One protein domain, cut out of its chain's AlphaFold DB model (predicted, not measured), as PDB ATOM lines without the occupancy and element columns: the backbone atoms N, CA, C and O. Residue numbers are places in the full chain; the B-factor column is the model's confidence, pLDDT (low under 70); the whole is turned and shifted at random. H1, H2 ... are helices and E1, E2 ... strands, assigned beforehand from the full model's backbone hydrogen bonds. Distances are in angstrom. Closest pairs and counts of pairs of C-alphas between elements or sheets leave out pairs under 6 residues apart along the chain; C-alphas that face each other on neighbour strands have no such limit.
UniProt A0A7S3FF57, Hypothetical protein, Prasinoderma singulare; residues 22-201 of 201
ATOM      1  N   SER A  22      -4.151 -44.703 -36.129       98.00
ATOM      2  CA  SER A  22      -3.790 -45.622 -37.215       98.00
ATOM      3  C   SER A  22      -2.354 -45.437 -37.679       98.00
ATOM      4  O   SER A  22      -1.751 -44.375 -37.520       98.00
ATOM      5  N   LEU A  23      -1.816 -46.518 -38.237       98.56
ATOM      6  CA  LEU A  23      -0.502 -46.557 -38.848       98.56
ATOM      7  C   LEU A  23      -0.601 -47.235 -40.218       98.56
ATOM      8  O   LEU A  23      -0.764 -48.456 -40.302       98.56
ATOM      9  N   GLY A  24      -0.446 -46.460 -41.285       98.50
ATOM     10  CA  GLY A  24      -0.293 -46.947 -42.647       98.50
ATOM     11  C   GLY A  24       1.179 -47.048 -43.037       98.50
ATOM     12  O   GLY A  24       1.842 -46.034 -43.219       98.50
ATOM     13  N   VAL A  25       1.695 -48.264 -43.241       98.75
ATOM     14  CA  VAL A  25       3.079 -48.489 -43.711       98.75
ATOM     15  C   VAL A  25       3.095 -48.924 -45.175       98.75
ATOM     16  O   VAL A  25       2.413 -49.884 -45.539       98.75
ATOM     17  N   CYS A  26       3.895 -48.260 -46.013       98.38
ATOM     18  CA  CYS A  26       4.096 -48.571 -47.434       98.38
ATOM     19  C   CYS A  26       2.765 -48.682 -48.207       98.38
ATOM     20  O   CYS A  26       2.138 -47.661 -48.477       98.38
ATOM     21  N   ASN A  27       2.250 -49.881 -48.505       98.31
ATOM     22  CA  ASN A  27       0.921 -50.005 -49.125       98.31
ATOM     23  C   ASN A  27      -0.218 -49.491 -48.227       98.31
ATOM     24  O   ASN A  27      -1.220 -48.983 -48.728       98.31
ATOM     25  N   GLY A  28      -0.066 -49.577 -46.903       98.38
ATOM     26  CA  GLY A  28      -0.994 -48.956 -45.959       98.38
ATOM     27  C   GLY A  28      -0.962 -47.427 -46.038       98.38
ATOM     28  O   GLY A  28      -2.010 -46.798 -45.982       98.38
ATOM     29  N   CYS A  29       0.219 -46.838 -46.254       98.56
ATOM     30  CA  CYS A  29       0.380 -45.396 -46.444       98.56
ATOM     31  C   CYS A  29      -0.336 -44.919 -47.716       98.56
ATOM     32  O   CYS A  29      -1.100 -43.954 -47.682       98.56
ATOM     33  N   GLN A  30      -0.168 -45.654 -48.820       98.50
ATOM     34  CA  GLN A  30      -0.903 -45.412 -50.066       98.50
ATOM     35  C   GLN A  30      -2.419 -45.453 -49.842       98.50
ATOM     36  O   GLN A  30      -3.141 -44.586 -50.334       98.50
ATOM     37  N   LEU A  31      -2.905 -46.441 -49.084       97.88
ATOM     38  CA  LEU A  31      -4.321 -46.564 -48.764       97.88
ATOM     39  C   LEU A  31      -4.825 -45.383 -47.924       97.88
ATOM     40  O   LEU A  31      -5.832 -44.788 -48.291       97.88
ATOM     41  N   GLU A  32      -4.155 -45.032 -46.827       97.38
ATOM     42  CA  GLU A  32      -4.575 -43.924 -45.954       97.38
ATOM     43  C   GLU A  32      -4.588 -42.578 -46.694       97.38
ATOM     44  O   GLU A  32      -5.532 -41.799 -46.543       97.38
ATOM     45  N   ALA A  33      -3.607 -42.337 -47.570       96.81
ATOM     46  CA  ALA A  33      -3.601 -41.177 -48.456       96.81
ATOM     47  C   ALA A  33      -4.798 -41.196 -49.429       96.81
ATOM     48  O   ALA A  33      -5.498 -40.197 -49.566       96.81
ATOM     49  N   LEU A  34      -5.106 -42.352 -50.038       96.12
ATOM     50  CA  LEU A  34      -6.263 -42.520 -50.933       96.12
ATOM     51  C   LEU A  34      -7.629 -42.414 -50.231       96.12
ATOM     52  O   LEU A  34      -8.648 -42.169 -50.890       96.12
ATOM     53  N   LEU A  35      -7.660 -42.647 -48.919       95.25
ATOM     54  CA  LEU A  35      -8.822 -42.446 -48.058       95.25
ATOM     55  C   LEU A  35      -8.951 -40.995 -47.570       95.25
ATOM     56  O   LEU A  35      -9.955 -40.700 -46.921       95.25
ATOM     57  N   GLY A  36      -7.974 -40.126 -47.850       94.94
ATOM     58  CA  GLY A  36      -7.969 -38.724 -47.437       94.94
ATOM     59  C   GLY A  36      -7.743 -38.516 -45.936       94.94
ATOM     60  O   GLY A  36      -8.243 -37.535 -45.390       94.94
ATOM     61  N   TRP A  37      -7.056 -39.449 -45.262       95.25
ATOM     62  CA  TRP A  37      -6.867 -39.458 -43.798       95.25
ATOM     63  C   TRP A  37      -5.673 -38.631 -43.303       95.25
ATOM     64  O   TRP A  37      -5.614 -38.278 -42.129       95.25
ATOM     65  N   VAL A  38      -4.710 -38.334 -44.173       96.44
ATOM     66  CA  VAL A  38      -3.446 -37.677 -43.806       96.44
ATOM     67  C   VAL A  38      -3.172 -36.461 -44.679       96.44
ATOM     68  O   VAL A  38      -3.657 -36.371 -45.808       96.44
ATOM     69  N   GLY A  39      -2.382 -35.520 -44.156       93.62
ATOM     70  CA  GLY A  39      -2.003 -34.299 -44.871       93.62
ATOM     71  C   GLY A  39      -3.078 -33.207 -44.895       93.62
ATOM     72  O   GLY A  39      -2.846 -32.171 -45.505       93.62
ATOM     73  N   ASN A  40      -4.226 -33.403 -44.234       92.38
ATOM     74  CA  ASN A  40      -5.225 -32.350 -44.036       92.38
ATOM     75  C   ASN A  40      -4.822 -31.458 -42.841       92.38
ATOM     76  O   ASN A  40      -4.720 -31.991 -41.733       92.38
ATOM     77  N   PRO A  41      -4.615 -30.137 -43.019       90.31
ATOM     78  CA  PRO A  41      -4.243 -29.213 -41.941       90.31
ATOM     79  C   PRO A  41      -5.368 -28.879 -40.959       90.31
ATOM     80  O   PRO A  41      -5.102 -28.270 -39.918       90.31
ATOM     81  N   GLU A  42      -6.606 -29.269 -41.255       88.88
ATOM     82  CA  GLU A  42      -7.763 -29.014 -40.404       88.88
ATOM     83  C   GLU A  42      -8.110 -30.243 -39.550       88.88
ATOM     84  O   GLU A  42      -8.518 -31.291 -40.050       88.88
ATOM     85  N   ALA A  43      -7.969 -30.114 -38.228       81.81
ATOM     86  CA  ALA A  43      -8.356 -31.163 -37.288       81.81
ATOM     87  C   ALA A  43      -9.885 -31.316 -37.235       81.81
ATOM     88  O   ALA A  43     -10.613 -30.329 -37.143       81.81
ATOM     89  N   GLY A  44     -10.371 -32.560 -37.276       74.62
ATOM     90  CA  GLY A  44     -11.807 -32.864 -37.277       74.62
ATOM     91  C   GLY A  44     -12.536 -32.511 -38.579       74.62
ATOM     92  O   GLY A  44     -13.756 -32.662 -38.646       74.62
ATOM     93  N   ALA A  45     -11.819 -32.057 -39.611       76.19
ATOM     94  CA  ALA A  45     -12.397 -31.858 -40.930       76.19
ATOM     95  C   ALA A  45     -12.744 -33.205 -41.593       76.19
ATOM     96  O   ALA A  45     -12.130 -34.235 -41.284       76.19
ATOM     97  N   PRO A  46     -13.706 -33.213 -42.535       77.56
ATOM     98  CA  PRO A  46     -13.946 -34.365 -43.391       77.56
ATOM     99  C   PRO A  46     -12.674 -34.811 -44.124       77.56
ATOM    100  O   PRO A  46     -11.711 -34.052 -44.276       77.56
ATOM    101  N   ARG A  47     -12.701 -36.045 -44.637       84.75
ATOM    102  CA  ARG A  47     -11.659 -36.561 -45.533       84.75
ATOM    103  C   ARG A  47     -11.415 -35.576 -46.678       84.75
ATOM    104  O   ARG A  47     -12.364 -34.998 -47.213       84.75
ATOM    105  N   LEU A  48     -10.152 -35.418 -47.068       88.69
ATOM    106  CA  LEU A  48      -9.812 -34.646 -48.263       88.69
ATOM    107  C   LEU A  48     -10.513 -35.242 -49.491       88.69
ATOM    108  O   LEU A  48     -10.680 -36.457 -49.592       88.69
ATOM    109  N   SER A  49     -10.929 -34.382 -50.421       89.94
ATOM    110  CA  SER A  49     -11.516 -34.835 -51.684       89.94
ATOM    111  C   SER A  49     -10.445 -35.412 -52.616       89.94
ATOM    112  O   SER A  49      -9.263 -35.086 -52.497       89.94
ATOM    113  N   ASP A  50     -10.856 -36.223 -53.589       91.00
ATOM    114  CA  ASP A  50      -9.955 -36.909 -54.532       91.00
ATOM    115  C   ASP A  50      -9.113 -35.939 -55.366       91.00
ATOM    116  O   ASP A  50      -7.996 -36.258 -55.790       91.00
ATOM    117  N   GLU A  51      -9.655 -34.746 -55.598       92.06
ATOM    118  CA  GLU A  51      -9.014 -33.673 -56.345       92.06
ATOM    119  C   GLU A  51      -7.891 -33.010 -55.548       92.06
ATOM    120  O   GLU A  51      -6.954 -32.502 -56.157       92.06
ATOM    121  N   ARG A  52      -7.969 -33.013 -54.210       93.56
ATOM    122  CA  ARG A  52      -7.005 -32.334 -53.328       93.56
ATOM    123  C   ARG A  52      -6.053 -33.289 -52.622       93.56
ATOM    124  O   ARG A  52      -4.907 -32.917 -52.387       93.56
ATOM    125  N   GLN A  53      -6.513 -34.488 -52.263       94.25
ATOM    126  CA  GLN A  53      -5.772 -35.386 -51.382       94.25
ATOM    127  C   GLN A  53      -4.395 -35.764 -51.956       94.25
ATOM    128  O   GLN A  53      -4.270 -36.002 -53.168       94.25
ATOM    129  N   PRO A  54      -3.358 -35.858 -51.105       96.25
ATOM    130  CA  PRO A  54      -2.077 -36.384 -51.534       96.25
ATOM    131  C   PRO A  54      -2.219 -37.846 -51.956       96.25
ATOM    132  O   PRO A  54      -3.111 -38.578 -51.522       96.25
ATOM    133  N   ARG A  55      -1.307 -38.291 -52.811       97.06
ATOM    134  CA  ARG A  55      -1.213 -39.685 -53.244       97.06
ATOM    135  C   ARG A  55       0.237 -40.072 -53.442       97.06
ATOM    136  O   ARG A  55       1.066 -39.235 -53.776       97.06
ATOM    137  N   PHE A  56       0.523 -41.350 -53.261       98.31
ATOM    138  CA  PHE A  56       1.841 -41.909 -53.521       98.31
ATOM    139  C   PHE A  56       1.812 -42.594 -54.885       98.31
ATOM    140  O   PHE A  56       1.005 -43.491 -55.118       98.31
ATOM    141  N   VAL A  57       2.630 -42.098 -55.810       98.38
ATOM    142  CA  VAL A  57       2.657 -42.508 -57.221       98.38
ATOM    143  C   VAL A  57       4.001 -43.146 -57.567       98.38
ATOM    144  O   VAL A  57       4.899 -43.204 -56.725       98.38
ATOM    145  N   HIS A  58       4.144 -43.621 -58.809       98.50
ATOM    146  CA  HIS A  58       5.401 -44.169 -59.325       98.50
ATOM    147  C   HIS A  58       6.603 -43.288 -58.960       98.50
ATOM    148  O   HIS A  58       6.558 -42.063 -59.104       98.50
ATOM    149  N   ASN A  59       7.664 -43.945 -58.490       98.69
ATOM    150  CA  ASN A  59       8.947 -43.312 -58.208       98.69
ATOM    151  C   ASN A  59       9.465 -42.598 -59.467       98.69
ATOM    152  O   ASN A  59       9.343 -43.138 -60.570       98.69
ATOM    153  N   ASP A  60      10.139 -41.460 -59.307       98.12
ATOM    154  CA  ASP A  60      10.748 -40.744 -60.440       98.12
ATOM    155  C   ASP A  60      11.830 -41.560 -61.159       98.12
ATOM    156  O   ASP A  60      12.052 -41.386 -62.357       98.12
ATOM    157  N   SER A  61      12.455 -42.520 -60.469       96.88
ATOM    158  CA  SER A  61      13.401 -43.457 -61.082       96.88
ATOM    159  C   SER A  61      12.745 -44.443 -62.060       96.88
ATOM    160  O   SER A  61      13.450 -45.120 -62.813       96.88
ATOM    161  N   GLY A  62      11.413 -44.579 -62.034       96.81
ATOM    162  CA  GLY A  62      10.669 -45.589 -62.791       96.81
ATOM    163  C   GLY A  62      10.969 -47.030 -62.356       96.81
ATOM    164  O   GLY A  62      10.696 -47.967 -63.108       96.81
ATOM    165  N   ARG A  63      11.574 -47.228 -61.177       97.50
ATOM    166  CA  ARG A  63      12.003 -48.536 -60.664       97.50
ATOM    167  C   ARG A  63      11.492 -48.786 -59.252       97.50
ATOM    168  O   ARG A  63      11.244 -47.861 -58.483       97.50
ATOM    169  N   PHE A  64      11.398 -50.068 -58.903       98.50
ATOM    170  CA  PHE A  64      11.266 -50.488 -57.514       98.50
ATOM    171  C   PHE A  64      12.569 -50.216 -56.761       98.50
ATOM    172  O   PHE A  64      13.639 -50.639 -57.204       98.50
ATOM    173  N   GLU A  65      12.474 -49.554 -55.612       98.56
ATOM    174  CA  GLU A  65      13.617 -49.214 -54.770       98.56
ATOM    175  C   GLU A  65      13.552 -50.014 -53.466       98.56
ATOM    176  O   GLU A  65      12.629 -49.852 -52.669       98.56
ATOM    177  N   CYS A  66      14.544 -50.885 -53.264       98.19
ATOM    178  CA  CYS A  66      14.785 -51.606 -52.015       98.19
ATOM    179  C   CYS A  66      16.079 -51.073 -51.402       98.19
ATOM    180  O   CYS A  66      17.168 -51.413 -51.874       98.19
ATOM    181  N   ARG A  67      15.979 -50.180 -50.417       97.88
ATOM    182  CA  ARG A  67      17.138 -49.453 -49.879       97.88
ATOM    183  C   ARG A  67      17.056 -49.305 -48.372       97.88
ATOM    184  O   ARG A  67      15.979 -49.350 -47.789       97.88
ATOM    185  N   TYR A  68      18.213 -49.097 -47.763       97.69
ATOM    186  CA  TYR A  68      18.311 -48.567 -46.413       97.69
ATOM    187  C   TYR A  68      18.745 -47.107 -46.532       97.69
ATOM    188  O   TYR A  68      19.812 -46.839 -47.085       97.69
ATOM    189  N   VAL A  69      17.890 -46.184 -46.101       97.56
ATOM    190  CA  VAL A  69      18.069 -44.734 -46.280       97.56
ATOM    191  C   VAL A  69      17.974 -44.013 -44.940       97.56
ATOM    192  O   VAL A  69      17.411 -44.551 -43.986       97.56
ATOM    193  N   GLY A  70      18.532 -42.808 -44.870       97.94
ATOM    194  CA  GLY A  70      18.327 -41.909 -43.740       97.94
ATOM    195  C   GLY A  70      16.980 -41.203 -43.848       97.94
ATOM    196  O   GLY A  70      16.603 -40.734 -44.925       97.94
ATOM    197  N   VAL A  71      16.268 -41.108 -42.729       98.31
ATOM    198  CA  VAL A  71      15.097 -40.244 -42.578       98.31
ATOM    199  C   VAL A  71      15.233 -39.369 -41.337       98.31
ATOM    200  O   VAL A  71      15.662 -39.838 -40.283       98.31
ATOM    201  N   GLY A  72      14.868 -38.101 -41.467       98.38
ATOM    202  CA  GLY A  72      14.681 -37.166 -40.368       98.38
ATOM    203  C   GLY A  72      13.249 -37.234 -39.846       98.38
ATOM    204  O   GLY A  72      12.304 -37.359 -40.631       98.38
ATOM    205  N   VAL A  73      13.097 -37.164 -38.527       98.31
ATOM    206  CA  VAL A  73      11.810 -36.948 -37.860       98.31
ATOM    207  C   VAL A  73      11.675 -35.459 -37.574       98.31
ATOM    208  O   VAL A  73      12.495 -34.898 -36.847       98.31
ATOM    209  N   GLU A  74      10.655 -34.817 -38.139       96.75
ATOM    210  CA  GLU A  74      10.494 -33.368 -38.007       96.75
ATOM    211  C   GLU A  74      10.182 -32.957 -36.563       96.75
ATOM    212  O   GLU A  74       9.341 -33.560 -35.884       96.75
ATOM    213  N   ASP A  75      10.823 -31.877 -36.115       93.44
ATOM    214  CA  ASP A  75      10.464 -31.219 -34.865       93.44
ATOM    215  C   ASP A  75       9.047 -30.640 -34.948       93.44
ATOM    216  O   ASP A  75       8.650 -30.035 -35.943       93.44
ATOM    217  N   GLY A  76       8.270 -30.813 -33.879       88.44
ATOM    218  CA  GLY A  76       6.908 -30.283 -33.807       88.44
ATOM    219  C   GLY A  76       5.870 -31.050 -34.633       88.44
ATOM    220  O   GLY A  76       4.745 -30.567 -34.757       88.44
ATOM    221  N   SER A  77       6.201 -32.237 -35.162       94.62
ATOM    222  CA  SER A  77       5.184 -33.126 -35.731       94.62
ATOM    223  C   SER A  77       4.100 -33.440 -34.690       94.62
ATOM    224  O   SER A  77       4.439 -33.813 -33.563       94.62
ATOM    225  N   PRO A  78       2.802 -33.353 -35.041       96.56
ATOM    226  CA  PRO A  78       1.732 -33.691 -34.109       96.56
ATOM    227  C   PRO A  78       1.594 -35.205 -33.892       96.56
ATOM    228  O   PRO A  78       0.826 -35.616 -33.028       96.56
ATOM    229  N   SER A  79       2.288 -36.048 -34.671       98.00
ATOM    230  CA  SER A  79       2.061 -37.493 -34.658       98.00
ATOM    231  C   SER A  79       2.322 -38.120 -33.288       98.00
ATOM    232  O   SER A  79       3.461 -38.177 -32.824       98.00
ATOM    233  N   VAL A  80       1.278 -38.707 -32.697       97.81
ATOM    234  CA  VAL A  80       1.371 -39.398 -31.399       97.81
ATOM    235  C   VAL A  80       2.317 -40.599 -31.460       97.81
ATOM    236  O   VAL A  80       2.941 -40.963 -30.472       97.81
ATOM    237  N   LEU A  81       2.480 -41.203 -32.641       98.25
ATOM    238  CA  LEU A  81       3.382 -42.336 -32.842       98.25
ATOM    239  C   LEU A  81       4.856 -41.912 -32.906       98.25
ATOM    240  O   LEU A  81       5.727 -42.730 -32.621       98.25
ATOM    241  N   LEU A  82       5.151 -40.648 -33.207       98.38
ATOM    242  CA  LEU A  82       6.516 -40.106 -33.287       98.38
ATOM    243  C   LEU A  82       6.882 -39.241 -32.068       98.38
ATOM    244  O   LEU A  82       7.915 -38.571 -32.062       98.38
ATOM    245  N   GLU A  83       6.068 -39.277 -31.011       97.50
ATOM    246  CA  GLU A  83       6.299 -38.499 -29.797       97.50
ATOM    247  C   GLU A  83       7.686 -38.771 -29.185       97.50
ATOM    248  O   GLU A  83       8.090 -39.916 -28.940       97.50
ATOM    249  N   GLY A  84       8.435 -37.693 -28.934       97.19
ATOM    250  CA  GLY A  84       9.793 -37.752 -28.390       97.19
ATOM    251  C   GLY A  84      10.867 -38.222 -29.377       97.19
ATOM    252  O   GLY A  84      11.995 -38.461 -28.950       97.19
ATOM    253  N   MET A  85      10.540 -38.367 -30.667       97.94
ATOM    254  CA  MET A  85      11.496 -38.728 -31.725       97.94
ATOM    255  C   MET A  85      11.921 -37.535 -32.600       97.94
ATOM    256  O   MET A  85      12.807 -37.706 -33.431       97.94
ATOM    257  N   GLY A  86      11.311 -36.356 -32.422       97.75
ATOM    258  CA  GLY A  86      11.630 -35.134 -33.176       97.75
ATOM    259  C   GLY A  86      13.116 -34.769 -33.132       97.75
ATOM    260  O   GLY A  86      13.781 -34.952 -32.107       97.75
ATOM    261  N   GLY A  87      13.644 -34.341 -34.278       96.81
ATOM    262  CA  GLY A  87      15.047 -33.975 -34.467       96.81
ATOM    263  C   GLY A  87      15.983 -35.170 -34.683       96.81
ATOM    264  O   GLY A  87      17.164 -34.987 -34.988       96.81
ATOM    265  N   ALA A  88      15.494 -36.408 -34.553       96.38
ATOM    266  CA  ALA A  88      16.301 -37.592 -34.811       96.38
ATOM    267  C   ALA A  88      16.504 -37.822 -36.317       96.38
ATOM    268  O   ALA A  88      15.570 -37.726 -37.110       96.38
ATOM    269  N   THR A  89      17.720 -38.227 -36.693       96.81
ATOM    270  CA  THR A  89      18.022 -38.801 -38.012       96.81
ATOM    271  C   THR A  89      18.261 -40.298 -37.858       96.81
ATOM    272  O   THR A  89      19.173 -40.718 -37.144       96.81
ATOM    273  N   LEU A  90      17.430 -41.108 -38.507       96.25
ATOM    274  CA  LEU A  90      17.350 -42.553 -38.313       96.25
ATOM    275  C   LEU A  90      17.485 -43.295 -39.645       96.25
ATOM    276  O   LEU A  90      16.916 -42.895 -40.655       96.25
ATOM    277  N   GLY A  91      18.202 -44.418 -39.649       96.81
ATOM    278  CA  GLY A  91      18.216 -45.326 -40.796       96.81
ATOM    279  C   GLY A  91      16.953 -46.189 -40.838       96.81
ATOM    280  O   GLY A  91      16.515 -46.687 -39.800       96.81
ATOM    281  N   VAL A  92      16.363 -46.382 -42.018       98.06
ATOM    282  CA  VAL A  92      15.130 -47.166 -42.198       98.06
ATOM    283  C   VAL A  92      15.091 -47.875 -43.553       98.06
ATOM    284  O   VAL A  92      15.637 -47.392 -44.548       98.06
ATOM    285  N   TRP A  93      14.434 -49.035 -43.607       98.38
ATOM    286  CA  TRP A  93      14.198 -49.761 -44.856       98.38
ATOM    287  C   TRP A  93      13.092 -49.110 -45.690       98.38
ATOM    288  O   TRP A  93      12.023 -48.785 -45.180       98.38
ATOM    289  N   VAL A  94      13.305 -49.017 -46.999       98.38
ATOM    290  CA  VAL A  94      12.289 -48.698 -48.009       98.38
ATOM    291  C   VAL A  94      12.193 -49.843 -49.014       98.38
ATOM    292  O   VAL A  94      13.199 -50.482 -49.326       98.38
ATOM    293  N   ALA A  95      10.983 -50.129 -49.493       98.19
ATOM    294  CA  ALA A  95      10.712 -51.217 -50.431       98.19
ATOM    295  C   ALA A  95       9.448 -50.916 -51.260       98.19
ATOM    296  O   ALA A  95       8.391 -51.497 -51.016       98.19
ATOM    297  N   HIS A  96       9.535 -49.987 -52.216       98.50
ATOM    298  CA  HIS A  96       8.377 -49.543 -53.005       98.50
ATOM    299  C   HIS A  96       8.739 -49.154 -54.449       98.50
ATOM    300  O   HIS A  96       9.819 -48.631 -54.725       98.50
ATOM    301  N   GLY A  97       7.800 -49.365 -55.377       98.12
ATOM    302  CA  GLY A  97       7.834 -48.802 -56.740       98.12
ATOM    303  C   GLY A  97       6.963 -47.553 -56.907       98.12
ATOM    304  O   GLY A  97       7.152 -46.793 -57.853       98.12
ATOM    305  N   GLU A  98       6.046 -47.326 -55.965       98.44
ATOM    306  CA  GLU A  98       5.075 -46.231 -55.968       98.44
ATOM    307  C   GLU A  98       5.103 -45.484 -54.629       98.44
ATOM    308  O   GLU A  98       4.156 -45.534 -53.846       98.44
ATOM    309  N   GLY A  99       6.241 -44.868 -54.312       98.31
ATOM    310  CA  GLY A  99       6.439 -44.153 -53.051       98.31
ATOM    311  C   GLY A  99       6.590 -42.651 -53.187       98.31
ATOM    312  O   GLY A  99       6.883 -42.003 -52.188       98.31
ATOM    313  N   ARG A 100       6.432 -42.084 -54.385       98.75
ATOM    314  CA  ARG A 100       6.607 -40.647 -54.578       98.75
ATOM    315  C   ARG A 100       5.372 -39.899 -54.100       98.75
ATOM    316  O   ARG A 100       4.309 -40.060 -54.699       98.75
ATOM    317  N   ALA A 101       5.508 -39.070 -53.072       98.31
ATOM    318  CA  ALA A 101       4.450 -38.171 -52.644       98.31
ATOM    319  C   ALA A 101       4.107 -37.191 -53.776       98.31
ATOM    320  O   ALA A 101       4.973 -36.532 -54.349       98.31
ATOM    321  N   TYR A 102       2.827 -37.107 -54.105       98.00
ATOM    322  CA  TYR A 102       2.286 -36.215 -55.115       98.00
ATOM    323  C   TYR A 102       1.101 -35.461 -54.525       98.00
ATOM    324  O   TYR A 102       0.121 -36.069 -54.087       98.00
ATOM    325  N   PHE A 103       1.192 -34.137 -54.556       97.25
ATOM    326  CA  PHE A 103       0.145 -33.224 -54.123       97.25
ATOM    327  C   PHE A 103      -0.469 -32.577 -55.368       97.25
ATOM    328  O   PHE A 103       0.215 -31.798 -56.035       97.25
ATOM    329  N   PRO A 104      -1.728 -32.897 -55.720       95.19
ATOM    330  CA  PRO A 104      -2.416 -32.215 -56.816       95.19
ATOM    331  C   PRO A 104      -2.597 -30.716 -56.528       95.19
ATOM    332  O   PRO A 104      -2.541 -29.892 -57.437       95.19
ATOM    333  N   ASP A 105      -2.805 -30.386 -55.251       92.81
ATOM    334  CA  ASP A 105      -2.970 -29.034 -54.734       92.81
ATOM    335  C   ASP A 105      -1.686 -28.595 -54.013       92.81
ATOM    336  O   ASP A 105      -1.374 -29.065 -52.918       92.81
ATOM    337  N   ILE A 106      -0.931 -27.680 -54.625       93.38
ATOM    338  CA  ILE A 106       0.328 -27.182 -54.051       93.38
ATOM    339  C   ILE A 106       0.111 -26.354 -52.776       93.38
ATOM    340  O   ILE A 106       1.012 -26.255 -51.944       93.38
ATOM    341  N   THR A 107      -1.080 -25.774 -52.601       95.06
ATOM    342  CA  THR A 107      -1.406 -25.019 -51.384       95.06
ATOM    343  C   THR A 107      -1.531 -25.963 -50.194       95.06
ATOM    344  O   THR A 107      -0.981 -25.674 -49.136       95.06
ATOM    345  N   LEU A 108      -2.105 -27.151 -50.412       95.00
ATOM    346  CA  LEU A 108      -2.175 -28.208 -49.405       95.00
ATOM    347  C   LEU A 108      -0.785 -28.702 -48.989       95.00
ATOM    348  O   LEU A 108      -0.564 -28.948 -47.807       95.00
ATOM    349  N   LEU A 109       0.160 -28.826 -49.932       95.75
ATOM    350  CA  LEU A 109       1.552 -29.152 -49.598       95.75
ATOM    351  C   LEU A 109       2.136 -28.104 -48.641       95.75
ATOM    352  O   LEU A 109       2.613 -28.458 -47.566       95.75
ATOM    353  N   ALA A 110       2.047 -26.821 -49.001       96.25
ATOM    354  CA  ALA A 110       2.589 -25.739 -48.182       96.25
ATOM    355  C   ALA A 110       1.936 -25.673 -46.789       96.25
ATOM    356  O   ALA A 110       2.622 -25.454 -45.790       96.25
ATOM    357  N   GLU A 111       0.623 -25.892 -46.699       95.50
ATOM    358  CA  GLU A 111      -0.103 -25.950 -45.427       95.50
ATOM    359  C   GLU A 111       0.317 -27.154 -44.577       95.50
ATOM    360  O   GLU A 111       0.540 -27.006 -43.374       95.50
ATOM    361  N   ALA A 112       0.462 -28.331 -45.193       95.12
ATOM    362  CA  ALA A 112       0.925 -29.538 -44.521       95.12
ATOM    363  C   ALA A 112       2.344 -29.364 -43.964       95.12
ATOM    364  O   ALA A 112       2.612 -29.784 -42.837       95.12
ATOM    365  N   GLU A 113       3.239 -28.705 -44.703       95.50
ATOM    366  CA  GLU A 113       4.581 -28.372 -44.218       95.50
ATOM    367  C   GLU A 113       4.540 -27.350 -43.079       95.50
ATOM    368  O   GLU A 113       5.130 -27.584 -42.025       95.50
ATOM    369  N   ALA A 114       3.787 -26.258 -43.235       95.19
ATOM    370  CA  ALA A 114       3.665 -25.217 -42.211       95.19
ATOM    371  C   ALA A 114       3.055 -25.731 -40.893       95.19
ATOM    372  O   ALA A 114       3.310 -25.172 -39.826       95.19
ATOM    373  N   LYS A 115       2.237 -26.786 -40.963       95.06
ATOM    374  CA  LYS A 115       1.596 -27.441 -39.814       95.06
ATOM    375  C   LYS A 115       2.376 -28.648 -39.278       95.06
ATOM    376  O   LYS A 115       1.888 -29.295 -38.356       95.06
ATOM    377  N   GLY A 116       3.545 -28.972 -39.835       95.81
ATOM    378  CA  GLY A 116       4.359 -30.112 -39.392       95.81
ATOM    379  C   GLY A 116       3.744 -31.485 -39.698       95.81
ATOM    380  O   GLY A 116       4.096 -32.483 -39.067       95.81
ATOM    381  N   LEU A 117       2.811 -31.562 -40.654       97.56
ATOM    382  CA  LEU A 117       2.135 -32.812 -41.015       97.56
ATOM    383  C   LEU A 117       3.027 -33.725 -41.850       97.56
ATOM    384  O   LEU A 117       2.851 -34.939 -41.798       97.56
ATOM    385  N   ALA A 118       3.980 -33.156 -42.595       97.31
ATOM    386  CA  ALA A 118       5.068 -33.860 -43.274       97.31
ATOM    387  C   ALA A 118       6.095 -34.388 -42.260       97.31
ATOM    388  O   ALA A 118       7.225 -33.928 -42.204       97.31
ATOM    389  N   CYS A 119       5.675 -35.334 -41.425       97.25
ATOM    390  CA  CYS A 119       6.359 -35.730 -40.194       97.25
ATOM    391  C   CYS A 119       7.702 -36.452 -40.383       97.25
ATOM    392  O   CYS A 119       8.479 -36.561 -39.435       97.25
ATOM    393  N   LEU A 120       7.957 -36.992 -41.577       98.44
ATOM    394  CA  LEU A 120       9.187 -37.703 -41.908       98.44
ATOM    395  C   LEU A 120       9.723 -37.214 -43.245       98.44
ATOM    396  O   LEU A 120       8.966 -37.131 -44.218       98.44
ATOM    397  N   ARG A 121      11.036 -36.988 -43.313       98.62
ATOM    398  CA  ARG A 121      11.727 -36.580 -44.541       98.62
ATOM    399  C   ARG A 121      12.913 -37.486 -44.837       98.62
ATOM    400  O   ARG A 121      13.654 -37.837 -43.931       98.62
ATOM    401  N   TYR A 122      13.125 -37.855 -46.093       98.81
ATOM    402  CA  TYR A 122      14.394 -38.388 -46.573       98.81
ATOM    403  C   TYR A 122      15.475 -37.322 -46.425       98.81
ATOM    404  O   TYR A 122      15.259 -36.166 -46.797       98.81
ATOM    405  N   VAL A 123      16.630 -37.721 -45.898       98.62
ATOM    406  CA  VAL A 123      17.743 -36.809 -45.615       98.62
ATOM    407  C   VAL A 123      19.039 -37.263 -46.278       98.62
ATOM    408  O   VAL A 123      19.226 -38.449 -46.562       98.62
ATOM    409  N   ASP A 124      19.928 -36.310 -46.536       97.69
ATOM    410  CA  ASP A 124      21.291 -36.565 -47.001       97.69
ATOM    411  C   ASP A 124      22.245 -36.955 -45.853       97.69
ATOM    412  O   ASP A 124      21.829 -37.137 -44.706       97.69
ATOM    413  N   GLU A 125      23.545 -37.109 -46.142       93.75
ATOM    414  CA  GLU A 125      24.529 -37.499 -45.120       93.75
ATOM    415  C   GLU A 125      24.729 -36.448 -44.017       93.75
ATOM    416  O   GLU A 125      25.261 -36.776 -42.955       93.75
ATOM    417  N   SER A 126      24.321 -35.195 -44.246       95.62
ATOM    418  CA  SER A 126      24.365 -34.131 -43.239       95.62
ATOM    419  C   SER A 126      23.136 -34.120 -42.325       95.62
ATOM    420  O   SER A 126      23.131 -33.402 -41.325       95.62
ATOM    421  N   GLY A 127      22.114 -34.922 -42.645       95.69
ATOM    422  CA  GLY A 127      20.818 -34.917 -41.967       95.69
ATOM    423  C   GLY A 127      19.850 -33.858 -42.502       95.69
ATOM    424  O   GLY A 127      18.778 -33.677 -41.929       95.69
ATOM    425  N   ALA A 128      20.188 -33.165 -43.594       97.56
ATOM    426  CA  ALA A 128      19.303 -32.192 -44.224       97.56
ATOM    427  C   ALA A 128      18.311 -32.885 -45.171       97.56
ATOM    428  O   ALA A 128      18.677 -33.819 -45.886       97.56
ATOM    429  N   ALA A 129      17.057 -32.423 -45.197       98.19
ATOM    430  CA  ALA A 129      16.043 -32.935 -46.117       98.19
ATOM    431  C   ALA A 129      16.510 -32.817 -47.575       98.19
ATOM    432  O   ALA A 129      17.067 -31.793 -47.976       98.19
ATOM    433  N   THR A 130      16.277 -33.859 -48.375       98.44
ATOM    434  CA  THR A 130      16.816 -33.927 -49.737       98.44
ATOM    435  C   THR A 130      15.822 -34.485 -50.750       98.44
ATOM    436  O   THR A 130      14.980 -35.334 -50.454       98.44
ATOM    437  N   GLU A 131      15.952 -34.018 -51.987       98.50
ATOM    438  CA  GLU A 131      15.291 -34.572 -53.174       98.50
ATOM    439  C   GLU A 131      16.274 -35.362 -54.053       98.50
ATOM    440  O   GLU A 131      15.895 -35.927 -55.078       98.50
ATOM    441  N   ALA A 132      17.550 -35.429 -53.655       98.44
ATOM    442  CA  ALA A 132      18.590 -36.085 -54.428       98.44
ATOM    443  C   ALA A 132      18.470 -37.615 -54.367       98.44
ATOM    444  O   ALA A 132      18.392 -38.220 -53.297       98.44
ATOM    445  N   TYR A 133      18.526 -38.251 -55.535       98.19
ATOM    446  CA  TYR A 133      18.637 -39.701 -55.650       98.19
ATOM    447  C   TYR A 133      20.075 -40.165 -55.344       98.19
ATOM    448  O   TYR A 133      21.011 -39.574 -55.891       98.19
ATOM    449  N   PRO A 134      20.293 -41.264 -54.590       97.25
ATOM    450  CA  PRO A 134      19.294 -42.198 -54.062       97.25
ATOM    451  C   PRO A 134      18.872 -41.968 -52.599       97.25
ATOM    452  O   PRO A 134      18.135 -42.802 -52.070       97.25
ATOM    453  N   GLN A 135      19.348 -40.914 -51.929       98.19
ATOM    454  CA  GLN A 135      19.001 -40.612 -50.533       98.19
ATOM    455  C   GLN A 135      17.491 -40.371 -50.383       98.19
ATOM    456  O   GLN A 135      16.864 -40.934 -49.487       98.19
ATOM    457  N   ASN A 136      16.895 -39.649 -51.334       98.69
ATOM    458  CA  ASN A 136      15.472 -39.692 -51.633       98.69
ATOM    459  C   ASN A 136      15.231 -40.712 -52.764       98.69
ATOM    460  O   ASN A 136      15.539 -40.443 -53.929       98.69
ATOM    461  N   PRO A 137      14.715 -41.913 -52.452       98.44
ATOM    462  CA  PRO A 137      14.642 -43.007 -53.416       98.44
ATOM    463  C   PRO A 137      13.528 -42.819 -54.456       98.44
ATOM    464  O   PRO A 137      13.566 -43.449 -55.509       98.44
ATOM    465  N   ASN A 138      12.518 -41.994 -54.170       98.50
ATOM    466  CA  ASN A 138      11.301 -41.905 -54.980       98.50
ATOM    467  C   ASN A 138      11.078 -40.545 -55.651       98.50
ATOM    468  O   ASN A 138      10.233 -40.481 -56.543       98.50
ATOM    469  N   GLY A 139      11.830 -39.506 -55.281       98.38
ATOM    470  CA  GLY A 139      11.675 -38.151 -55.817       98.38
ATOM    471  C   GLY A 139      10.548 -37.358 -55.151       98.38
ATOM    472  O   GLY A 139       9.970 -36.469 -55.770       98.38
ATOM    473  N   SER A 140      10.163 -37.704 -53.918       98.62
ATOM    474  CA  SER A 140       9.121 -36.951 -53.204       98.62
ATOM    475  C   SER A 140       9.566 -35.507 -52.954       98.62
ATOM    476  O   SER A 140      10.704 -35.317 -52.510       98.62
ATOM    477  N   PRO A 141       8.692 -34.506 -53.174       98.06
ATOM    478  CA  PRO A 141       9.019 -33.103 -52.941       98.06
ATOM    479  C   PRO A 141       9.362 -32.869 -51.471       98.06
ATOM    480  O   PRO A 141       8.796 -33.519 -50.586       98.06
ATOM    481  N   ALA A 142      10.309 -31.967 -51.218       97.19
ATOM    482  CA  ALA A 142      10.825 -31.620 -49.897       97.19
ATOM    483  C   ALA A 142      11.277 -32.836 -49.056       97.19
ATOM    484  O   ALA A 142      11.286 -32.796 -47.822       97.19
ATOM    485  N   GLY A 143      11.618 -33.946 -49.716       98.38
ATOM    486  CA  GLY A 143      12.004 -35.187 -49.059       98.38
ATOM    487  C   GLY A 143      10.860 -35.946 -48.389       98.38
ATOM    488  O   GLY A 143      11.149 -36.883 -47.664       98.38
ATOM    489  N   ILE A 144       9.583 -35.600 -48.578       98.62
ATOM    490  CA  ILE A 144       8.478 -36.195 -47.800       98.62
ATOM    491  C   ILE A 144       8.481 -37.732 -47.873       98.62
ATOM    492  O   ILE A 144       8.340 -38.325 -48.940       98.62
ATOM    493  N   ALA A 145       8.600 -38.375 -46.713       98.56
ATOM    494  CA  ALA A 145       8.589 -39.829 -46.545       98.56
ATOM    495  C   ALA A 145       7.371 -40.324 -45.740       98.56
ATOM    496  O   ALA A 145       7.054 -41.518 -45.761       98.56
ATOM    497  N   GLY A 146       6.678 -39.422 -45.042       98.44
ATOM    498  CA  GLY A 146       5.462 -39.717 -44.292       98.44
ATOM    499  C   GLY A 146       4.645 -38.466 -43.976       98.44
ATOM    500  O   GLY A 146       5.176 -37.357 -43.928       98.44
ATOM    501  N   LEU A 147       3.344 -38.671 -43.786       98.44
ATOM    502  CA  LEU A 147       2.346 -37.656 -43.472       98.44
ATOM    503  C   LEU A 147       1.512 -38.100 -42.270       98.44
ATOM    504  O   LEU A 147       1.248 -39.290 -42.104       98.44
ATOM    505  N   CYS A 148       1.020 -37.150 -41.483       98.06
ATOM    506  CA  CYS A 148       0.054 -37.417 -40.420       98.06
ATOM    507  C   CYS A 148      -1.207 -36.546 -40.530       98.06
ATOM    508  O   CYS A 148      -1.274 -35.613 -41.337       98.06
ATOM    509  N   SER A 149      -2.242 -36.899 -39.767       97.31
ATOM    510  CA  SER A 149      -3.435 -36.068 -39.567       97.31
ATOM    511  C   SER A 149      -3.122 -34.858 -38.677       97.31
ATOM    512  O   SER A 149      -2.193 -34.895 -37.872       97.31
ATOM    513  N   ALA A 150      -3.913 -33.783 -38.777       96.12
ATOM    514  CA  ALA A 150      -3.726 -32.578 -37.957       96.12
ATOM    515  C   ALA A 150      -3.844 -32.811 -36.441       96.12
ATOM    516  O   ALA A 150      -3.256 -32.066 -35.661       96.12
ATOM    517  N   ASP A 151      -4.583 -33.838 -36.018       95.38
ATOM    518  CA  ASP A 151      -4.664 -34.273 -34.618       95.38
ATOM    519  C   ASP A 151      -3.593 -35.313 -34.238       95.38
ATOM    520  O   ASP A 151      -3.563 -35.780 -33.103       95.38
ATOM    521  N   GLY A 152      -2.730 -35.697 -35.184       96.69
ATOM    522  CA  GLY A 152      -1.590 -36.579 -34.959       96.69
ATOM    523  C   GLY A 152      -1.901 -38.067 -34.806       96.69
ATOM    524  O   GLY A 152      -0.969 -38.869 -34.700       96.69
ATOM    525  N   ARG A 153      -3.175 -38.467 -34.788       96.94
ATOM    526  CA  ARG A 153      -3.587 -39.851 -34.493       96.94
ATOM    527  C   ARG A 153      -3.394 -40.806 -35.668       96.94
ATOM    528  O   ARG A 153      -3.257 -42.008 -35.463       96.94
ATOM    529  N   HIS A 154      -3.371 -40.299 -36.894       97.62
ATOM    530  CA  HIS A 154      -3.223 -41.110 -38.098       97.62
ATOM    531  C   HIS A 154      -1.878 -40.805 -38.745       97.62
ATOM    532  O   HIS A 154      -1.606 -39.653 -39.078       97.62
ATOM    533  N   LEU A 155      -1.027 -41.820 -38.896       98.56
ATOM    534  CA  LEU A 155       0.309 -41.703 -39.480       98.56
ATOM    535  C   LEU A 155       0.441 -42.633 -40.684       98.56
ATOM    536  O   LEU A 155       0.387 -43.851 -40.539       98.56
ATOM    537  N   ALA A 156       0.741 -42.058 -41.840       98.62
ATOM    538  CA  ALA A 156       1.016 -42.775 -43.073       98.62
ATOM    539  C   ALA A 156       2.484 -42.566 -43.462       98.62
ATOM    540  O   ALA A 156       2.910 -41.434 -43.681       98.62
ATOM    541  N   MET A 157       3.267 -43.632 -43.610       98.69
ATOM    542  CA  MET A 157       4.675 -43.537 -44.002       98.69
ATOM    543  C   MET A 157       5.097 -44.605 -45.013       98.69
ATOM    544  O   MET A 157       4.695 -45.766 -44.928       98.69
ATOM    545  N   MET A 158       5.933 -44.221 -45.977       98.69
ATOM    546  CA  MET A 158       6.478 -45.139 -46.985       98.69
ATOM    547  C   MET A 158       7.596 -46.057 -46.462       98.69
ATOM    548  O   MET A 158       7.636 -47.218 -46.883       98.69
ATOM    549  N   PRO A 159       8.509 -45.600 -45.579       98.50
ATOM    550  CA  PRO A 159       9.500 -46.477 -44.962       98.50
ATOM    551  C   PRO A 159       8.881 -47.529 -44.031       98.50
ATOM    552  O   PRO A 159       7.767 -47.358 -43.548       98.50
ATOM    553  N   HIS A 160       9.628 -48.601 -43.759       98.62
ATOM    554  CA  HIS A 160       9.207 -49.779 -42.996       98.62
ATOM    555  C   HIS A 160       9.846 -49.832 -41.589       98.62
ATOM    556  O   HIS A 160      10.836 -50.551 -41.395       98.62
ATOM    557  N   PRO A 161       9.316 -49.107 -40.582       97.81
ATOM    558  CA  PRO A 161       9.867 -49.119 -39.222       97.81
ATOM    559  C   PRO A 161       9.704 -50.490 -38.544       97.81
ATOM    560  O   PRO A 161      10.518 -50.883 -37.708       97.81
ATOM    561  N   GLU A 162       8.704 -51.276 -38.949       98.19
ATOM    562  CA  GLU A 162       8.452 -52.643 -38.485       98.19
ATOM    563  C   GLU A 162       9.498 -53.647 -38.990       98.19
ATOM    564  O   GLU A 162       9.595 -54.762 -38.481       98.19
ATOM    565  N   ARG A 163      10.316 -53.254 -39.971       97.88
ATOM    566  CA  ARG A 163      11.503 -54.004 -40.409       97.88
ATOM    567  C   ARG A 163      12.781 -53.496 -39.753       97.88
ATOM    568  O   ARG A 163      13.858 -53.942 -40.130       97.88
ATOM    569  N   CYS A 164      12.679 -52.560 -38.815       95.94
ATOM    570  CA  CYS A 164      13.821 -51.867 -38.244       95.94
ATOM    571  C   CYS A 164      13.783 -51.791 -36.719       95.94
ATOM    572  O   CYS A 164      14.558 -51.010 -36.202       95.94
ATOM    573  N   TYR A 165      12.936 -52.519 -35.984       96.06
ATOM    574  CA  TYR A 165      12.751 -52.347 -34.528       96.06
ATOM    575  C   TYR A 165      13.809 -53.041 -33.646       96.06
ATOM    576  O   TYR A 165      13.895 -52.755 -32.451       96.06
ATOM    577  N   LEU A 166      14.640 -53.924 -34.207       96.69
ATOM    578  CA  LEU A 166      15.769 -54.569 -33.524       96.69
ATOM    579  C   LEU A 166      17.077 -54.345 -34.279       96.69
ATOM    580  O   LEU A 166      17.100 -54.273 -35.508       96.69
ATOM    581  N   HIS A 167      18.188 -54.335 -33.547       96.06
ATOM    582  CA  HIS A 167      19.527 -54.140 -34.106       96.06
ATOM    583  C   HIS A 167      19.894 -55.151 -35.203       96.06
ATOM    584  O   HIS A 167      20.515 -54.774 -36.192       96.06
ATOM    585  N   TRP A 168      19.506 -56.427 -35.075       95.75
ATOM    586  CA  TRP A 168      19.824 -57.440 -36.095       95.75
ATOM    587  C   TRP A 168      19.176 -57.157 -37.460       95.75
ATOM    588  O   TRP A 168      19.621 -57.697 -38.470       95.75
ATOM    589  N   GLN A 169      18.131 -56.324 -37.493       97.00
ATOM    590  CA  GLN A 169      17.424 -55.949 -38.715       97.00
ATOM    591  C   GLN A 169      18.063 -54.743 -39.416       97.00
ATOM    592  O   GLN A 169      17.709 -54.440 -40.555       97.00
ATOM    593  N   LEU A 170      18.983 -54.040 -38.748       95.62
ATOM    594  CA  LEU A 170      19.653 -52.868 -39.295       95.62
ATOM    595  C   LEU A 170      20.938 -53.303 -40.017       95.62
ATOM    596  O   LEU A 170      21.779 -53.972 -39.415       95.62
ATOM    597  N   PRO A 171      21.146 -52.905 -41.284       94.62
ATOM    598  CA  PRO A 171      22.369 -53.232 -42.014       94.62
ATOM    599  C   PRO A 171      23.574 -52.426 -41.510       94.62
ATOM    600  O   PRO A 171      24.719 -52.806 -41.749       94.62
ATOM    601  N   HIS A 172      23.324 -51.311 -40.820       91.00
ATOM    602  CA  HIS A 172      24.344 -50.462 -40.228       91.00
ATOM    603  C   HIS A 172      23.868 -49.911 -38.883       91.00
ATOM    604  O   HIS A 172      22.742 -49.425 -38.768       91.00
ATOM    605  N   ILE A 173      24.758 -49.960 -37.892       88.88
ATOM    606  CA  ILE A 173      24.609 -49.320 -36.584       88.88
ATOM    607  C   ILE A 173      25.935 -48.612 -36.272       88.88
ATOM    608  O   ILE A 173      26.987 -49.243 -36.434       88.88
ATOM    609  N   PRO A 174      25.908 -47.343 -35.823       86.75
ATOM    610  CA  PRO A 174      27.098 -46.651 -35.342       86.75
ATOM    611  C   PRO A 174      27.836 -47.467 -34.275       86.75
ATOM    612  O   PRO A 174      27.226 -48.017 -33.355       86.75
ATOM    613  N   ARG A 175      29.164 -47.570 -34.395       88.94
ATOM    614  CA  ARG A 175      29.980 -48.462 -33.550       88.94
ATOM    615  C   ARG A 175      29.859 -48.108 -32.064       88.94
ATOM    616  O   ARG A 175      29.890 -49.000 -31.221       88.94
ATOM    617  N   GLU A 176      29.710 -46.827 -31.763       89.25
ATOM    618  CA  GLU A 176      29.544 -46.246 -30.434       89.25
ATOM    619  C   GLU A 176      28.262 -46.683 -29.713       89.25
ATOM    620  O   GLU A 176      28.252 -46.711 -28.485       89.25
ATOM    621  N   LEU A 177      27.211 -47.075 -30.442       85.12
ATOM    622  CA  LEU A 177      25.971 -47.581 -29.842       85.12
ATOM    623  C   LEU A 177      26.082 -49.048 -29.409       85.12
ATOM    624  O   LEU A 177      25.263 -49.519 -28.625       85.12
ATOM    625  N   GLY A 178      27.107 -49.760 -29.890       89.19
ATOM    626  CA  GLY A 178      27.282 -51.185 -29.652       89.19
ATOM    627  C   GLY A 178      26.259 -52.034 -30.413       89.19
ATOM    628  O   GLY A 178      25.060 -51.758 -30.449       89.19
ATOM    629  N   TRP A 179      26.729 -53.112 -31.038       92.81
ATOM    630  CA  TRP A 179      25.835 -54.072 -31.676       92.81
ATOM    631  C   TRP A 179      25.488 -55.203 -30.701       92.81
ATOM    632  O   TRP A 179      26.368 -55.921 -30.234       92.81
ATOM    633  N   ASP A 180      24.196 -55.375 -30.436       94.38
ATOM    634  CA  ASP A 180      23.604 -56.525 -29.754       94.38
ATOM    635  C   ASP A 180      22.359 -56.903 -30.559       94.38
ATOM    636  O   ASP A 180      21.462 -56.072 -30.672       94.38
ATOM    637  N   PRO A 181      22.255 -58.119 -31.121       92.06
ATOM    638  CA  PRO A 181      21.142 -58.492 -31.985       92.06
ATOM    639  C   PRO A 181      19.782 -58.392 -31.290       92.06
ATOM    640  O   PRO A 181      18.777 -58.239 -31.974       92.06
ATOM    641  N   LYS A 182      19.715 -58.482 -29.959       94.12
ATOM    642  CA  LYS A 182      18.454 -58.401 -29.206       94.12
ATOM    643  C   LYS A 182      18.125 -56.986 -28.742       94.12
ATOM    644  O   LYS A 182      17.024 -56.775 -28.234       94.12
ATOM    645  N   ALA A 183      19.050 -56.042 -28.893       95.75
ATOM    646  CA  ALA A 183      18.819 -54.675 -28.478       95.75
ATOM    647  C   ALA A 183      17.786 -53.986 -29.391       95.75
ATOM    648  O   ALA A 183      17.748 -54.235 -30.607       95.75
ATOM    649  N   PRO A 184      16.926 -53.138 -28.804       95.94
ATOM    650  CA  PRO A 184      15.940 -52.380 -29.549       95.94
ATOM    651  C   PRO A 184      16.615 -51.285 -30.364       95.94
ATOM    652  O   PRO A 184      17.533 -50.624 -29.890       95.94
ATOM    653  N   SER A 185      16.122 -51.051 -31.572       95.94
ATOM    654  CA  SER A 185      16.490 -49.850 -32.313       95.94
ATOM    655  C   SER A 185      15.648 -48.642 -31.866       95.94
ATOM    656  O   SER A 185      14.618 -48.815 -31.199       95.94
ATOM    657  N   PRO A 186      15.985 -47.425 -32.332       95.62
ATOM    658  CA  PRO A 186      15.129 -46.254 -32.151       95.62
ATOM    659  C   PRO A 186      13.693 -46.434 -32.675       95.62
ATOM    660  O   PRO A 186      12.763 -45.899 -32.080       95.62
ATOM    661  N   TRP A 187      13.474 -47.230 -33.728       97.50
ATOM    662  CA  TRP A 187      12.133 -47.458 -34.286       97.50
ATOM    663  C   TRP A 187      11.213 -48.258 -33.362       97.50
ATOM    664  O   TRP A 187       9.997 -48.173 -33.514       97.50
ATOM    665  N   LEU A 188      11.745 -48.979 -32.362       97.75
ATOM    666  CA  LEU A 188      10.888 -49.600 -31.349       97.75
ATOM    667  C   LEU A 188      10.081 -48.548 -30.568       97.75
ATOM    668  O   LEU A 188       8.947 -48.826 -30.168       97.75
ATOM    669  N   ARG A 189      10.630 -47.336 -30.396       97.88
ATOM    670  CA  ARG A 189       9.967 -46.242 -29.676       97.88
ATOM    671  C   ARG A 189       8.607 -45.901 -30.275       97.88
ATOM    672  O   ARG A 189       7.664 -45.680 -29.528       97.88
ATOM    673  N   MET A 190       8.479 -45.951 -31.596       97.88
ATOM    674  CA  MET A 190       7.222 -45.676 -32.289       97.88
ATOM    675  C   MET A 190       6.094 -46.630 -31.864       97.88
ATOM    676  O   MET A 190       4.966 -46.213 -31.607       97.88
ATOM    677  N   PHE A 191       6.402 -47.920 -31.707       98.06
ATOM    678  CA  PHE A 191       5.432 -48.918 -31.241       98.06
ATOM    679  C   PHE A 191       5.149 -48.798 -29.736       98.06
ATOM    680  O   PHE A 191       4.036 -49.072 -29.289       98.06
ATOM    681  N   GLN A 192       6.133 -48.354 -28.949       98.25
ATOM    682  CA  GLN A 192       5.935 -48.026 -27.534       98.25
ATOM    683  C   GLN A 192       5.027 -46.803 -27.368       98.25
ATOM    684  O   GLN A 192       4.136 -46.841 -26.528       98.25
ATOM    685  N   ASN A 193       5.181 -45.770 -28.199       98.12
ATOM    686  CA  ASN A 193       4.290 -44.610 -28.221       98.12
ATOM    687  C   ASN A 193       2.844 -45.026 -28.532       98.12
ATOM    688  O   ASN A 193       1.919 -44.581 -27.860       98.12
ATOM    689  N   ALA A 194       2.650 -45.969 -29.461       97.56
ATOM    690  CA  ALA A 194       1.340 -46.568 -29.729       97.56
ATOM    691  C   ALA A 194       0.721 -47.212 -28.471       97.56
ATOM    692  O   ALA A 194      -0.470 -47.063 -28.204       97.56
ATOM    693  N   ARG A 195       1.533 -47.918 -27.670       97.56
ATOM    694  CA  ARG A 195       1.088 -48.502 -26.396       97.56
ATOM    695  C   ARG A 195       0.758 -47.429 -25.358       97.56
ATOM    696  O   ARG A 195      -0.258 -47.580 -24.682       97.56
ATOM    697  N   THR A 196       1.594 -46.396 -25.250       97.25
ATOM    698  CA  THR A 196       1.408 -45.261 -24.336       97.25
ATOM    699  C   THR A 196       0.118 -44.513 -24.643       97.25
ATOM    700  O   THR A 196      -0.639 -44.242 -23.720       97.25
ATOM    701  N   PHE A 197      -0.183 -44.265 -25.921       96.44
ATOM    702  CA  PHE A 197      -1.434 -43.628 -26.336       96.44
ATOM    703  C   PHE A 197      -2.657 -44.358 -25.763       96.44
ATOM    704  O   PHE A 197      -3.554 -43.727 -25.219       96.44
ATOM    705  N   LEU A 198      -2.667 -45.696 -25.805       94.56
ATOM    706  CA  LEU A 198      -3.762 -46.504 -25.254       94.56
ATOM    707  C   LEU A 198      -3.856 -46.472 -23.719       94.56
ATOM    708  O   LEU A 198      -4.886 -46.861 -23.184       94.56
ATOM    709  N   ASP A 199      -2.796 -46.074 -23.011       92.75
ATOM    710  CA  ASP A 199      -2.810 -45.914 -21.549       92.75
ATOM    711  C   ASP A 199      -3.280 -44.525 -21.101       92.75
ATOM    712  O   ASP A 199      -3.645 -44.345 -19.940       92.75
ATOM    713  N   THR A 200      -3.233 -43.536 -21.995       85.81
ATOM    714  CA  THR A 200      -3.534 -42.131 -21.684       85.81
ATOM    715  C   THR A 200      -4.944 -41.687 -22.076       85.81
ATOM    716  O   THR A 200      -5.302 -40.546 -21.784       85.81
ATOM    717  N   MET A 201      -5.722 -42.558 -22.726       74.62
ATOM    718  CA  MET A 201      -7.105 -42.308 -23.168       74.62
ATOM    719  C   MET A 201      -8.107 -43.020 -22.261       74.62
ATOM    720  O   MET A 201      -9.151 -42.403 -21.958       74.62
TER     721      MET A 201
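This is residues 22 to 201 of the 201 residues of the protein "Hypothetical protein" of Prasinoderma singulare (UniProt A0A7S3FF57). Little regular structure is here: among long loops, the mixed sheet E1 E8 E7 E6 E3 E4 curls like part of a barrel, with H1 packed on it and H2 and H3 off it. E2 and E5 make a second, antiparallel sheet. Three helices and eight strands, class mixed, hold 69 of 180 printed residues. It is compact, radius of gyration of the C-alphas 15.5 A, spanning 47 by 43 by 26 A.

Find C-alpha 22 at (-3.790, -45.622, -37.215), where E1, residues 22-25, begins. Next come H1 27-34, E2 55-57, E3 65-73, E4 89-96, E5 100-102, H2 106-114, E6 120-122, E7 144-148, E8 154-157 and H3 188-200, 18.9 A long, ending at (-3.534, -42.131, -21.684).

Look at E6 E7 E8, a meander, each strand the antiparallel neighbour of the one before; N 145 and O 120, and N 156 and O 147, are within hydrogen-bond range at 2.8 A. H1 is on the sheet; its closest C-alphas to E8, Cys 29 and Ala 156, are 4.3 A apart. O i to N i+4 pairs are within range throughout H1 and H2, 8 of 9 in H3.

The printed part has no cut, E8 to H3 is a long link, and no printed residue is under pLDDT 70.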